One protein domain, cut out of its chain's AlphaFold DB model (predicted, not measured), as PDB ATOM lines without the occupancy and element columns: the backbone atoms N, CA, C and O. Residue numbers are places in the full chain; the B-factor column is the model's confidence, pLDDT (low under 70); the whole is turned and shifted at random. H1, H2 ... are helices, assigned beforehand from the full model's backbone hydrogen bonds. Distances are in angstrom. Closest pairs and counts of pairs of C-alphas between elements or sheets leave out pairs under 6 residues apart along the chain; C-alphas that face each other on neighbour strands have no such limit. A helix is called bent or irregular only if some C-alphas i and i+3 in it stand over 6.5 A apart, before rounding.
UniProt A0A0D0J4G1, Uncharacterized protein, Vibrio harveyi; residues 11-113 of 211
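What this domain is: This is residues 11 to 113 of the 211 residues of an uncharacterized protein of Vibrio harveyi (UniProt A0A0D0J4G1). The model is a long straight arm with a small helical head: H1 is one long helix, and round its last part H2, H3 and H4 pack into a compact body, while residues 11 to 30 of H1 stick out free. In the head, H2 folds back beside the end of H1 as a short hairpin, and H3 and H4, a second helical hairpin, sit on the same end of H1 with H3 crossing it at a steep tilt. The printed part has 103 residues with four named helices, in the order H1, H2, H3, H4 along the chain, and no named strand; the class is all helix, with 82 residues in named elements. The whole is only just loose, close to extended, with a radius of gyration of the C-alphas of 19.1 A, and it spans 69 by 28 by 25 A, the arm making the length.

Where its parts are: Begin with the longest helix, H1, residues 11 to 52. Find C-alpha 11 at (156.363, 205.461, 207.812); from there H1 runs 60.6 A to C-alpha 52 at (184.594, 251.489, 235.391). Look next at H2, residues 57 to 65, which is 12.5 A long from first to last C-alpha. H3, residues 74 to 88, starts at C-alpha 74, (177.564, 243.638, 216.563), and is 20.6 A long. H4, residues 96 to 111, is 22.2 A long and ends at C-alpha 111, (188.821, 250.862, 209.929). None of these helices is bent or irregular.

How they stand to each other: Start on H1 and go to its residues 39 to 47, with which alone it touches H3. The closest C-alphas there are those of Lys 43 and Ser 78, 5.1 A apart. The two helices run the same way at a steep tilt of 51 degrees. H1 touches H2 with residues 42 to 46 alone, and here the closest C-alphas are those of Leu 42 and Glu 64, at 6.8 A. H1 and H2 form a helical hairpin, running opposite ways at a shallow tilt of 21 degrees. Step outward from H3 to H4: these two touch, with the C-alphas of Ile 83 and Leu 98 closest at 6.3 A. H3 and H4 form a helical hairpin too, running opposite ways at a shallow tilt of 29 degrees. With two of the three touching pairs at a shallow tilt, the helix packing is mostly aligned, but only just. H4 is close to H1 but not clearly touching it; the closest C-alphas are those of Leu 50 and Ser 97, 6.8 A apart. H2 is likewise close to H4 but not clearly touching, with the C-alphas of Trp 57 and Trp 104 closest at 6.4 A. H2 and H3 are close but not clearly touching as well, with the C-alphas of Glu 64 and Leu 75 closest at 7.2 A. In the backbones of H1, H2, H3 and H4, every O i to N i+4 pair is within hydrogen-bond range.

The domain as a whole: Look for the two C-alphas farthest apart at Ala 11 and Asp 94, 69.0 A from each other. Without residues 11 to 30, which belong to H1 and stand free, the remaining 83 residues span 40 by 26 by 22 A, with a radius of gyration of 12.5 A. The printed part has no cut. The link from H1 to H2 is tight, those from H2 to H3 and from H3 to H4 are short, and no link is long. The mean pLDDT of the printed part is 80.0; look at the B-factor column of residues 68 to 69, 71 to 72, 90 to 95 and 112 to 113 to find the values under 70.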
ATOM      1  N   ALA A  11     156.460 204.847 206.487       81.12
ATOM      2  CA  ALA A  11     156.363 205.461 207.812       81.12
ATOM      3  C   ALA A  11     157.728 205.578 208.513       81.12
ATOM      4  O   ALA A  11     158.010 206.581 209.169       81.12
ATOM      5  N   SER A  12     158.607 204.585 208.351       82.50
ATOM      6  CA  SER A  12     159.959 204.645 208.921       82.50
ATOM      7  C   SER A  12     160.819 205.731 208.261       82.50
ATOM      8  O   SER A  12     161.509 206.484 208.947       82.50
ATOM      9  N   VAL A  13     160.730 205.872 206.935       86.88
ATOM     10  CA  VAL A  13     161.486 206.875 206.175       86.88
ATOM     11  C   VAL A  13     160.992 208.285 206.492       86.88
ATOM     12  O   VAL A  13     161.808 209.181 206.712       86.88
ATOM     13  N   SER A  14     159.675 208.491 206.574       81.81
ATOM     14  CA  SER A  14     159.110 209.800 206.923       81.81
ATOM     15  C   SER A  14     159.490 210.233 208.342       81.81
ATOM     16  O   SER A  14     159.821 211.403 208.545       81.81
ATOM     17  N   LEU A  15     159.547 209.299 209.298       87.12
ATOM     18  CA  LEU A  15     160.011 209.570 210.661       87.12
ATOM     19  C   LEU A  15     161.481 210.016 210.686       87.12
ATOM     20  O   LEU A  15     161.813 211.007 211.337       87.12
ATOM     21  N   VAL A  16     162.361 209.327 209.953       89.69
ATOM     22  CA  VAL A  16     163.788 209.690 209.883       89.69
ATOM     23  C   VAL A  16     163.970 211.078 209.265       89.69
ATOM     24  O   VAL A  16     164.718 211.895 209.805       89.69
ATOM     25  N   ILE A  17     163.252 211.387 208.181       87.88
ATOM     26  CA  ILE A  17     163.299 212.712 207.542       87.88
ATOM     27  C   ILE A  17     162.802 213.798 208.505       87.88
ATOM     28  O   ILE A  17     163.443 214.843 208.630       87.88
ATOM     29  N   ALA A  18     161.703 213.549 209.223       84.81
ATOM     30  CA  ALA A  18     161.165 214.489 210.203       84.81
ATOM     31  C   ALA A  18     162.155 214.760 211.347       84.81
ATOM     32  O   ALA A  18     162.355 215.917 211.723       84.81
ATOM     33  N   LEU A  19     162.823 213.722 211.860       87.31
ATOM     34  CA  LEU A  19     163.838 213.857 212.909       87.31
ATOM     35  C   LEU A  19     165.059 214.650 212.432       87.31
ATOM     36  O   LEU A  19     165.523 215.537 213.148       87.31
ATOM     37  N   LEU A  20     165.555 214.381 211.221       88.06
ATOM     38  CA  LEU A  20     166.675 215.127 210.641       88.06
ATOM     39  C   LEU A  20     166.320 216.602 210.422       88.06
ATOM     40  O   LEU A  20     167.118 217.484 210.747       88.06
ATOM     41  N   PHE A  21     165.114 216.883 209.924       85.88
ATOM     42  CA  PHE A  21     164.629 218.249 209.749       85.88
ATOM     43  C   PHE A  21     164.489 218.978 211.093       85.88
ATOM     44  O   PHE A  21     164.945 220.113 211.226       85.88
ATOM     45  N   ALA A  22     163.922 218.322 212.109       84.12
ATOM     46  CA  ALA A  22     163.806 218.889 213.450       84.12
ATOM     47  C   ALA A  22     165.182 219.182 214.064       84.12
ATOM     48  O   ALA A  22     165.399 220.274 214.593       84.12
ATOM     49  N   LEU A  23     166.133 218.249 213.942       88.19
ATOM     50  CA  LEU A  23     167.502 218.430 214.424       88.19
ATOM     51  C   LEU A  23     168.170 219.639 213.755       88.19
ATOM     52  O   LEU A  23     168.764 220.471 214.442       88.19
ATOM     53  N   TRP A  24     168.024 219.772 212.431       84.25
ATOM     54  CA  TRP A  24     168.513 220.934 211.688       84.25
ATOM     55  C   TRP A  24     167.904 222.227 212.235       84.25
ATOM     56  O   TRP A  24     168.644 223.150 212.579       84.25
ATOM     57  N   GLN A  25     166.574 222.306 212.347       83.00
ATOM     58  CA  GLN A  25     165.895 223.511 212.836       83.00
ATOM     59  C   GLN A  25     166.390 223.911 214.236       83.00
ATOM     60  O   GLN A  25     166.711 225.079 214.471       83.00
ATOM     61  N   ILE A  26     166.547 222.940 215.141       81.06
ATOM     62  CA  ILE A  26     167.080 223.169 216.491       81.06
ATOM     63  C   ILE A  26     168.504 223.735 216.432       81.06
ATOM     64  O   ILE A  26     168.786 224.732 217.098       81.06
ATOM     65  N   LEU A  27     169.387 223.154 215.614       85.25
ATOM     66  CA  LEU A  27     170.757 223.650 215.417       85.25
ATOM     67  C   LEU A  27     170.768 225.099 214.911       85.25
ATOM     68  O   LEU A  27     171.506 225.927 215.448       85.25
ATOM     69  N   THR A  28     169.926 225.436 213.929       81.56
ATOM     70  CA  THR A  28     169.855 226.808 213.394       81.56
ATOM     71  C   THR A  28     169.375 227.820 214.430       81.56
ATOM     72  O   THR A  28     169.993 228.875 214.586       81.56
ATOM     73  N   VAL A  29     168.336 227.482 215.199       81.25
ATOM     74  CA  VAL A  29     167.828 228.348 216.271       81.25
ATOM     75  C   VAL A  29     168.873 228.501 217.377       81.25
ATOM     76  O   VAL A  29     169.079 229.607 217.874       81.25
ATOM     77  N   LEU A  30     169.582 227.428 217.739       82.00
ATOM     78  CA  LEU A  30     170.612 227.471 218.776       82.00
ATOM     79  C   LEU A  30     171.761 228.418 218.402       82.00
ATOM     80  O   LEU A  30     172.181 229.222 219.237       82.00
ATOM     81  N   VAL A  31     172.239 228.373 217.156       81.31
ATOM     82  CA  VAL A  31     173.281 229.290 216.658       81.31
ATOM     83  C   VAL A  31     172.807 230.743 216.713       81.31
ATOM     84  O   VAL A  31     173.534 231.606 217.212       81.31
ATOM     85  N   ASP A  32     171.578 231.018 216.269       78.69
ATOM     86  CA  ASP A  32     170.992 232.361 216.324       78.69
ATOM     87  C   ASP A  32     170.846 232.866 217.775       78.69
ATOM     88  O   ASP A  32     171.127 234.035 218.065       78.69
ATOM     89  N   VAL A  33     170.479 231.987 218.716       79.50
ATOM     90  CA  VAL A  33     170.376 232.306 220.151       79.50
ATOM     91  C   VAL A  33     171.746 232.603 220.761       79.50
ATOM     92  O   VAL A  33     171.888 233.600 221.474       79.50
ATOM     93  N   ILE A  34     172.762 231.779 220.483       82.19
ATOM     94  CA  ILE A  34     174.134 232.002 220.970       82.19
ATOM     95  C   ILE A  34     174.649 233.350 220.468       82.19
ATOM     96  O   ILE A  34     175.140 234.157 221.258       82.19
ATOM     97  N   LYS A  35     174.454 233.629 219.177       81.06
ATOM     98  CA  LYS A  35     174.831 234.895 218.551       81.06
ATOM     99  C   LYS A  35     174.130 236.085 219.209       81.06
ATOM    100  O   LYS A  35     174.782 237.045 219.601       81.06
ATOM    101  N   SER A  36     172.816 235.998 219.427       77.81
ATOM    102  CA  SER A  36     172.066 237.060 220.109       77.81
ATOM    103  C   SER A  36     172.509 237.270 221.561       77.81
ATOM    104  O   SER A  36     172.462 238.398 222.057       77.81
ATOM    105  N   LYS A  37     172.897 236.202 222.264       82.62
ATOM    106  CA  LYS A  37     173.392 236.283 223.643       82.62
ATOM    107  C   LYS A  37     174.767 236.947 223.693       82.62
ATOM    108  O   LYS A  37     174.984 237.790 224.561       82.62
ATOM    109  N   ASN A  38     175.657 236.601 222.766       84.25
ATOM    110  CA  ASN A  38     176.975 237.219 222.640       84.25
ATOM    111  C   ASN A  38     176.867 238.706 222.285       84.25
ATOM    112  O   ASN A  38     177.498 239.514 222.956       84.25
ATOM    113  N   ASP A  39     175.996 239.086 221.341       81.75
ATOM    114  CA  ASP A  39     175.731 240.498 221.011       81.75
ATOM    115  C   ASP A  39     175.302 241.299 222.256       81.75
ATOM    116  O   ASP A  39     175.730 242.438 222.457       81.75
ATOM    117  N   ARG A  40     174.461 240.710 223.120       82.50
ATOM    118  CA  ARG A  40     174.014 241.372 224.354       82.50
ATOM    119  C   ARG A  40     175.149 241.526 225.364       82.50
ATOM    120  O   ARG A  40     175.294 242.603 225.935       82.50
ATOM    121  N   LYS A  41     175.949 240.476 225.559       85.75
ATOM    122  CA  LYS A  41     177.096 240.510 226.473       85.75
ATOM    123  C   LYS A  41     178.175 241.488 226.017       85.75
ATOM    124  O   LYS A  41     178.663 242.245 226.839       85.75
ATOM    125  N   LEU A  42     178.466 241.548 224.716       87.06
ATOM    126  CA  LEU A  42     179.388 242.532 224.149       87.06
ATOM    127  C   LEU A  42     178.966 243.958 224.523       87.06
ATOM    128  O   LEU A  42     179.773 244.746 225.009       87.06
ATOM    129  N   LYS A  43     177.678 244.281 224.356       86.50
ATOM    130  CA  LYS A  43     177.136 245.581 224.763       86.50
ATOM    131  C   LYS A  43     177.292 245.825 226.268       86.50
ATOM    132  O   LYS A  43     177.659 246.929 226.664       86.50
ATOM    133  N   GLU A  44     176.972 244.830 227.095       86.50
ATOM    134  CA  GLU A  44     177.099 244.913 228.556       86.50
ATOM    135  C   GLU A  44     178.560 245.140 228.982       86.50
ATOM    136  O   GLU A  44     178.814 246.010 229.812       86.50
ATOM    137  N   ASP A  45     179.519 244.446 228.373       85.50
ATOM    138  CA  ASP A  45     180.947 244.581 228.678       85.50
ATOM    139  C   ASP A  45     181.505 245.942 228.258       85.50
ATOM    140  O   ASP A  45     182.225 246.566 229.036       85.50
ATOM    141  N   ILE A  46     181.124 246.453 227.081       86.00
ATOM    142  CA  ILE A  46     181.502 247.808 226.646       86.00
ATOM    143  C   ILE A  46     180.910 248.852 227.602       86.00
ATOM    144  O   ILE A  46     181.609 249.775 228.024       86.00
ATOM    145  N   ALA A  47     179.644 248.695 228.002       84.88
ATOM    146  CA  ALA A  47     179.006 249.590 228.967       84.88
ATOM    147  C   ALA A  47     179.679 249.530 230.348       84.88
ATOM    148  O   ALA A  47     179.854 250.558 231.000       84.88
ATOM    149  N   ASN A  48     180.074 248.340 230.802       84.81
ATOM    150  CA  ASN A  48     180.790 248.160 232.063       84.81
ATOM    151  C   ASN A  48     182.200 248.754 231.997       84.81
ATOM    152  O   ASN A  48     182.630 249.397 232.953       84.81
ATOM    153  N   ALA A  49     182.903 248.597 230.874       83.88
ATOM    154  CA  ALA A  49     184.204 249.219 230.652       83.88
ATOM    155  C   ALA A  49     184.105 250.751 230.709       83.88
ATOM    156  O   ALA A  49     184.945 251.390 231.338       83.88
ATOM    157  N   LEU A  50     183.043 251.322 230.132       83.44
ATOM    158  CA  LEU A  50     182.767 252.760 230.153       83.44
ATOM    159  C   LEU A  50     182.421 253.286 231.557       83.44
ATOM    160  O   LEU A  50     182.791 254.402 231.909       83.44
ATOM    161  N   LYS A  51     181.731 252.486 232.380       79.44
ATOM    162  CA  LYS A  51     181.401 252.844 233.772       79.44
ATOM    163  C   LYS A  51     182.599 252.763 234.714       79.44
ATOM    164  O   LYS A  51     182.691 253.549 235.650       79.44
ATOM    165  N   ASN A  52     183.488 251.798 234.485       76.94
ATOM    166  CA  ASN A  52     184.594 251.489 235.391       76.94
ATOM    167  C   ASN A  52     185.920 252.159 234.989       76.94
ATOM    168  O   ASN A  52     186.903 252.032 235.718       76.94
ATOM    169  N   GLY A  53     185.982 252.866 233.854       73.56
ATOM    170  CA  GLY A  53     187.198 253.549 233.422       73.56
ATOM    171  C   GLY A  53     187.071 254.295 232.094       73.56
ATOM    172  O   GLY A  53     185.984 254.520 231.577       73.56
ATOM    173  N   VAL A  54     188.224 254.684 231.543       74.75
ATOM    174  CA  VAL A  54     188.362 255.293 230.209       74.75
ATOM    175  C   VAL A  54     188.995 254.245 229.287       74.75
ATOM    176  O   VAL A  54     190.217 254.245 229.115       74.75
ATOM    177  N   PRO A  55     188.224 253.271 228.769       79.50
ATOM    178  CA  PRO A  55     188.770 252.261 227.871       79.50
ATOM    179  C   PRO A  55     189.240 252.916 226.565       79.50
ATOM    180  O   PRO A  55     188.719 253.943 226.141       79.50
ATOM    181  N   THR A  56     190.258 252.342 225.929       82.94
ATOM    182  CA  THR A  56     190.760 252.796 224.627       82.94
ATOM    183  C   THR A  56     190.125 251.974 223.506       82.94
ATOM    184  O   THR A  56     189.624 250.876 223.746       82.94
ATOM    185  N   TRP A  57     190.189 252.473 222.266       80.81
ATOM    186  CA  TRP A  57     189.712 251.747 221.077       80.81
ATOM    187  C   TRP A  57     190.294 250.327 220.976       80.81
ATOM    188  O   TRP A  57     189.576 249.373 220.687       80.81
ATOM    189  N   GLU A  58     191.576 250.164 221.307       82.69
ATOM    190  CA  GLU A  58     192.238 248.856 221.309       82.69
ATOM    191  C   GLU A  58     191.638 247.899 222.349       82.69
ATOM    192  O   GLU A  58     191.432 246.726 222.052       82.69
ATOM    193  N   HIS A  59     191.268 248.387 223.538       82.38
ATOM    194  CA  HIS A  59     190.585 247.553 224.531       82.38
ATOM    195  C   HIS A  59     189.203 247.103 224.044       82.38
ATOM    196  O   HIS A  59     188.817 245.964 224.292       82.38
ATOM    197  N   ILE A  60     188.477 247.955 223.314       83.38
ATOM    198  CA  ILE A  60     187.180 247.589 222.728       83.38
ATOM    199  C   ILE A  60     187.343 246.489 221.670       83.38
ATOM    200  O   ILE A  60     186.589 245.515 221.695       83.38
ATOM    201  N   LYS A  61     188.367 246.578 220.810       81.44
ATOM    202  CA  LYS A  61     188.697 245.520 219.835       81.44
ATOM    203  C   LYS A  61     189.101 244.208 220.513       81.44
ATOM    204  O   LYS A  61     188.708 243.133 220.064       81.44
ATOM    205  N   VAL A  62     189.820 244.270 221.636       83.62
ATOM    206  CA  VAL A  62     190.135 243.076 222.439       83.62
ATOM    207  C   VAL A  62     188.863 242.450 223.011       83.62
ATOM    208  O   VAL A  62     188.697 241.236 222.910       83.62
ATOM    209  N   ILE A  63     187.940 243.249 223.554       81.69
ATOM    210  CA  ILE A  63     186.654 242.750 224.067       81.69
ATOM    211  C   ILE A  63     185.859 242.080 222.941       81.69
ATOM    212  O   ILE A  63     185.348 240.980 223.136       81.69
ATOM    213  N   GLU A  64     185.797 242.690 221.756       82.38
ATOM    214  CA  GLU A  64     185.150 242.086 220.587       82.38
ATOM    215  C   GLU A  64     185.795 240.744 220.209       82.38
ATOM    216  O   GLU A  64     185.090 239.749 220.028       82.38
ATOM    217  N   SER A  65     187.131 240.686 220.177       79.69
ATOM    218  CA  SER A  65     187.886 239.479 219.819       79.69
ATOM    219  C   SER A  65     187.658 238.302 220.778       79.69
ATOM    220  O   SER A  65     187.830 237.145 220.394       79.69
ATOM    221  N   CYS A  66     187.214 238.572 222.013       81.81
ATOM    222  CA  CYS A  66     186.884 237.539 222.997       81.81
ATOM    223  C   CYS A  66     185.625 236.735 222.623       81.81
ATOM    224  O   CYS A  66     185.379 235.672 223.202       81.81
ATOM    225  N   TYR A  67     184.821 237.210 221.670       80.19
ATOM    226  CA  TYR A  67     183.591 236.553 221.245       80.19
ATOM    227  C   TYR A  67     183.756 235.899 219.868       80.19
ATOM    228  O   TYR A  67     183.784 236.558 218.836       80.19
ATOM    229  N   SER A  68     183.776 234.564 219.838       66.12
ATOM    230  CA  SER A  68     183.963 233.776 218.606       66.12
ATOM    231  C   SER A  68     182.757 233.765 217.658       66.12
ATOM    232  O   SER A  68     182.891 233.442 216.481       66.12
ATOM    233  N   LEU A  69     181.564 234.095 218.163       69.06
ATOM    234  CA  LEU A  69     180.307 234.064 217.412       69.06
ATOM    235  C   LEU A  69     179.570 235.392 217.565       69.06
ATOM    236  O   LEU A  69     178.578 235.480 218.293       69.06
ATOM    237  N   LEU A  70     180.070 236.414 216.876       74.88
ATOM    238  CA  LEU A  70     179.418 237.713 216.754       74.88
ATOM    239  C   LEU A  70     178.770 237.883 215.386       74.88
ATOM    240  O   LEU A  70     179.169 237.306 214.371       74.88
ATOM    241  N   SER A  71     177.729 238.707 215.335       69.12
ATOM    242  CA  SER A  71     177.268 239.225 214.054       69.12
ATOM    243  C   SER A  71     178.290 240.195 213.448       69.12
ATOM    244  O   SER A  71     178.854 240.998 214.184       69.12
ATOM    245  N   PRO A  72     178.437 240.243 212.110       63.34
ATOM    246  CA  PRO A  72     179.358 241.166 211.427       63.34
ATOM    247  C   PRO A  72     178.931 242.654 211.471       63.34
ATOM    248  O   PRO A  72     179.145 243.378 210.517       63.34
ATOM    249  N   ASN A  73     178.187 243.082 212.498       72.25
ATOM    250  CA  ASN A  73     177.864 244.488 212.819       72.25
ATOM    251  C   ASN A  73     177.546 244.639 214.324       72.25
ATOM    252  O   ASN A  73     176.786 245.522 214.735       72.25
ATOM    253  N   SER A  74     177.970 243.679 215.151       76.88
ATOM    254  CA  SER A  74     177.564 243.638 216.563       76.88
ATOM    255  C   SER A  74     178.179 244.792 217.322       76.88
ATOM    256  O   SER A  74     177.491 245.402 218.138       76.88
ATOM    257  N   LEU A  75     179.428 245.132 216.996       82.12
ATOM    258  CA  LEU A  75     180.135 246.262 217.568       82.12
ATOM    259  C   LEU A  75     179.465 247.587 217.188       82.12
ATOM    260  O   LEU A  75     178.976 248.279 218.080       82.12
ATOM    261  N   LYS A  76     179.307 247.884 215.888       82.44
ATOM    262  CA  LYS A  76     178.590 249.081 215.400       82.44
ATOM    263  C   LYS A  76     177.207 249.232 216.028       82.44
ATOM    264  O   LYS A  76     176.841 250.304 216.510       82.44
ATOM    265  N   ARG A  77     176.427 248.146 216.071       81.62
ATOM    266  CA  ARG A  77     175.099 248.155 216.700       81.62
ATOM    267  C   ARG A  77     175.181 248.424 218.202       81.62
ATOM    268  O   ARG A  77     174.345 249.157 218.726       81.62
ATOM    269  N   SER A  78     176.134 247.809 218.898       84.38
ATOM    270  CA  SER A  78     176.308 247.990 220.342       84.38
ATOM    271  C   SER A  78     176.683 249.432 220.663       84.38
ATOM    272  O   SER A  78     176.016 250.031 221.502       84.38
ATOM    273  N   LEU A  79     177.635 250.015 219.929       84.75
ATOM    274  CA  LEU A  79     178.038 251.417 220.067       84.75
ATOM    275  C   LEU A  79     176.871 252.377 219.802       84.75
ATOM    276  O   LEU A  79     176.536 253.176 220.670       84.75
ATOM    277  N   ASN A  80     176.166 252.235 218.674       85.38
ATOM    278  CA  ASN A  80     175.010 253.085 218.357       85.38
ATOM    279  C   ASN A  80     173.883 252.962 219.395       85.38
ATOM    280  O   ASN A  80     173.217 253.944 219.719       85.38
ATOM    281  N   ASN A  81     173.660 251.764 219.939       84.81
ATOM    282  CA  ASN A  81     172.683 251.563 221.006       84.81
ATOM    283  C   ASN A  81     173.111 252.212 222.325       84.81
ATOM    284  O   ASN A  81     172.236 252.652 223.067       84.81
ATOM    285  N   LEU A  82     174.410 252.234 222.632       84.88
ATOM    286  CA  LEU A  82     174.939 252.918 223.811       84.88
ATOM    287  C   LEU A  82     174.829 254.434 223.647       84.88
ATOM    288  O   LEU A  82     174.257 255.065 224.523       84.88
ATOM    289  N   ILE A  83     175.212 254.990 222.492       84.44
ATOM    290  CA  ILE A  83     174.993 256.411 222.157       84.44
ATOM    291  C   ILE A  83     173.516 256.771 222.326       84.44
ATOM    292  O   ILE A  83     173.172 257.696 223.055       84.44
ATOM    293  N   LYS A  84     172.615 255.982 221.726       84.56
ATOM    294  CA  LYS A  84     171.170 256.180 221.875       84.56
ATOM    295  C   LYS A  84     170.728 256.143 223.343       84.56
ATOM    296  O   LYS A  84     169.847 256.908 223.716       84.56
ATOM    297  N   GLN A  85     171.283 255.249 224.161       82.00
ATOM    298  CA  GLN A  85     170.954 255.174 225.588       82.00
ATOM    299  C   GLN A  85     171.457 256.391 226.363       82.00
ATOM    300  O   GLN A  85     170.687 256.929 227.150       82.00
ATOM    301  N   GLU A  86     172.686 256.845 226.125       79.75
ATOM    302  CA  GLU A  86     173.235 258.056 226.747       79.75
ATOM    303  C   GLU A  86     172.384 259.288 226.388       79.75
ATOM    304  O   GLU A  86     171.942 260.014 227.279       79.75
ATOM    305  N   VAL A  87     172.025 259.447 225.108       79.31
ATOM    306  CA  VAL A  87     171.159 260.541 224.629       79.31
ATOM    307  C   VAL A  87     169.757 260.482 225.252       79.31
ATOM    308  O   VAL A  87     169.236 261.502 225.698       79.31
ATOM    309  N   ILE A  88     169.133 259.297 225.331       78.75
ATOM    310  CA  ILE A  88     167.807 259.129 225.963       78.75
ATOM    311  C   ILE A  88     167.860 259.409 227.470       78.75
ATOM    312  O   ILE A  88     166.903 259.947 228.024       78.75
ATOM    313  N   ASN A  89     168.963 259.062 228.132       76.94
ATOM    314  CA  ASN A  89     169.154 259.302 229.561       76.94
ATOM    315  C   ASN A  89     169.414 260.786 229.892       76.94
ATOM    316  O   ASN A  89     169.610 261.116 231.060       76.94
ATOM    317  N   GLY A  90     169.401 261.676 228.893       63.50
ATOM    318  CA  GLY A  90     169.595 263.113 229.080       63.50
ATOM    319  C   GLY A  90     171.046 263.497 229.361       63.50
ATOM    320  O   GLY A  90     171.299 264.585 229.878       63.50
ATOM    321  N   VAL A  91     171.994 262.613 229.046       66.06
ATOM    322  CA  VAL A  91     173.420 262.909 229.139       66.06
ATOM    323  C   VAL A  91     173.768 263.895 228.019       66.06
ATOM    324  O   VAL A  91     173.506 263.631 226.847       66.06
ATOM    325  N   THR A  92     174.285 265.069 228.387       56.38
ATOM    326  CA  THR A  92     174.572 266.172 227.457       56.38
ATOM    327  C   THR A  92     175.841 265.917 226.630       56.38
ATOM    328  O   THR A  92     176.665 265.072 226.988       56.38
ATOM    329  N   GLU A  93     176.013 266.678 225.537       56.03
ATOM    330  CA  GLU A  93     177.172 266.628 224.615       56.03
ATOM    331  C   GLU A  93     178.545 266.687 225.318       56.03
ATOM    332  O   GLU A  93     179.528 266.177 224.793       56.03
ATOM    333  N   ASP A  94     178.605 267.232 226.537       54.78
ATOM    334  CA  ASP A  94     179.823 267.374 227.347       54.78
ATOM    335  C   ASP A  94     180.226 266.110 228.128       54.78
ATOM    336  O   ASP A  94     181.212 266.102 228.877       54.78
ATOM    337  N   SER A  95     179.470 265.015 228.013       69.00
ATOM    338  CA  SER A  95     179.872 263.781 228.676       69.00
ATOM    339  C   SER A  95     181.043 263.127 227.945       69.00
ATOM    340  O   SER A  95     180.957 262.713 226.790       69.00
ATOM    341  N   LYS A  96     182.140 262.943 228.682       75.38
ATOM    342  CA  LYS A  96     183.334 262.223 228.216       75.38
ATOM    343  C   LYS A  96     182.991 260.854 227.606       75.38
ATOM    344  O   LYS A  96     183.662 260.401 226.687       75.38
ATOM    345  N   SER A  97     181.943 260.207 228.111       76.69
ATOM    346  CA  SER A  97     181.447 258.914 227.641       76.69
ATOM    347  C   SER A  97     180.830 258.973 226.240       76.69
ATOM    348  O   SER A  97     181.128 258.108 225.417       76.69
ATOM    349  N   LEU A  98     180.005 259.986 225.954       78.75
ATOM    350  CA  LEU A  98     179.372 260.167 224.645       78.75
ATOM    351  C   LEU A  98     180.413 260.524 223.580       78.75
ATOM    352  O   LEU A  98     180.450 259.881 222.532       78.75
ATOM    353  N   THR A  99     181.323 261.453 223.889       81.44
ATOM    354  CA  THR A  99     182.405 261.842 222.971       81.44
ATOM    355  C   THR A  99     183.299 260.652 222.608       81.44
ATOM    356  O   THR A  99     183.664 260.481 221.448       81.44
ATOM    357  N   LEU A 100     183.621 259.781 223.576       81.88
ATOM    358  CA  LEU A 100     184.404 258.565 223.320       81.88
ATOM    359  C   LEU A 100     183.658 257.563 222.435       81.88
ATOM    360  O   LEU A 100     184.259 256.973 221.538       81.88
ATOM    361  N   LEU A 101     182.354 257.374 222.658       83.19
ATOM    362  CA  LEU A 101     181.536 256.493 221.825       83.19
ATOM    363  C   LEU A 101     181.461 257.001 220.377       83.19
ATOM    364  O   LEU A 101     181.589 256.205 219.448       83.19
ATOM    365  N   GLU A 102     181.293 258.308 220.176       82.62
ATOM    366  CA  GLU A 102     181.293 258.932 218.847       82.62
ATOM    367  C   GLU A 102     182.657 258.818 218.157       82.62
ATOM    368  O   GLU A 102     182.730 258.479 216.971       82.62
ATOM    369  N   GLU A 103     183.748 259.011 218.902       85.56
ATOM    370  CA  GLU A 103     185.107 258.809 218.399       85.56
ATOM    371  C   GLU A 103     185.326 257.355 217.950       85.56
ATOM    372  O   GLU A 103     185.884 257.114 216.877       85.56
ATOM    373  N   TRP A 104     184.853 256.375 218.723       83.94
ATOM    374  CA  TRP A 104     184.949 254.959 218.359       83.94
ATOM    375  C   TRP A 104     184.089 254.600 217.152       83.94
ATOM    376  O   TRP A 104     184.535 253.828 216.310       83.94
ATOM    377  N   VAL A 105     182.893 255.176 217.016       83.25
ATOM    378  CA  VAL A 105     182.068 254.986 215.811       83.25
ATOM    379  C   VAL A 105     182.767 255.559 214.577       83.25
ATOM    380  O   VAL A 105     182.736 254.938 213.514       83.25
ATOM    381  N   ASN A 106     183.431 256.708 214.702       82.25
ATOM    382  CA  ASN A 106     184.191 257.294 213.598       82.25
ATOM    383  C   ASN A 106     185.442 256.472 213.254       82.25
ATOM    384  O   ASN A 106     185.707 256.241 212.074       82.25
ATOM    385  N   LYS A 107     186.163 255.959 214.260       82.19
ATOM    386  CA  LYS A 107     187.280 255.021 214.058       82.19
ATOM    387  C   LYS A 107     186.821 253.730 213.388       82.19
ATOM    388  O   LYS A 107     187.445 253.310 212.424       82.19
ATOM    389  N   LEU A 108     185.685 253.172 213.804       81.06
ATOM    390  CA  LEU A 108     185.113 251.975 213.190       81.06
ATOM    391  C   LEU A 108     184.758 252.194 211.712       81.06
ATOM    392  O   LEU A 108     185.080 251.357 210.881       81.06
ATOM    393  N   LYS A 109     184.161 253.341 211.360       74.75
ATOM    394  CA  LYS A 109     183.887 253.692 209.952       74.75
ATOM    395  C   LYS A 109     185.161 253.823 209.112       74.75
ATOM    396  O   LYS A 109     185.123 253.556 207.915       74.75
ATOM    397  N   SER A 110     186.256 254.270 209.722       76.50
ATOM    398  CA  SER A 110     187.552 254.393 209.054       76.50
ATOM    399  C   SER A 110     188.245 253.039 208.891       76.50
ATOM    400  O   SER A 110     188.805 252.779 207.828       76.50
ATOM    401  N   ASP A 111     188.204 252.193 209.923       74.56
ATOM    402  CA  ASP A 111     188.821 250.862 209.929       74.56
ATOM    403  C   ASP A 111     188.034 249.879 209.030       74.56
ATOM    404  O   ASP A 111     188.636 249.063 208.331       74.56
ATOM    405  N   GLU A 112     186.699 249.988 208.975       69.88
ATOM    406  CA  GLU A 112     185.815 249.142 208.159       69.88
ATOM    407  C   GLU A 112     184.810 249.957 207.307       69.88
ATOM    408  O   GLU A 112     183.604 249.977 207.575       69.88
ATOM    409  N   PRO A 113     185.252 250.590 206.203       60.66
ATOM    410  CA  PRO A 113     184.403 251.470 205.385       60.66
ATOM    411  C   PRO A 113     183.243 250.749 204.675       60.66
ATOM    412  O   PRO A 113     182.233 251.366 204.342       60.66
TER     413      PRO A 113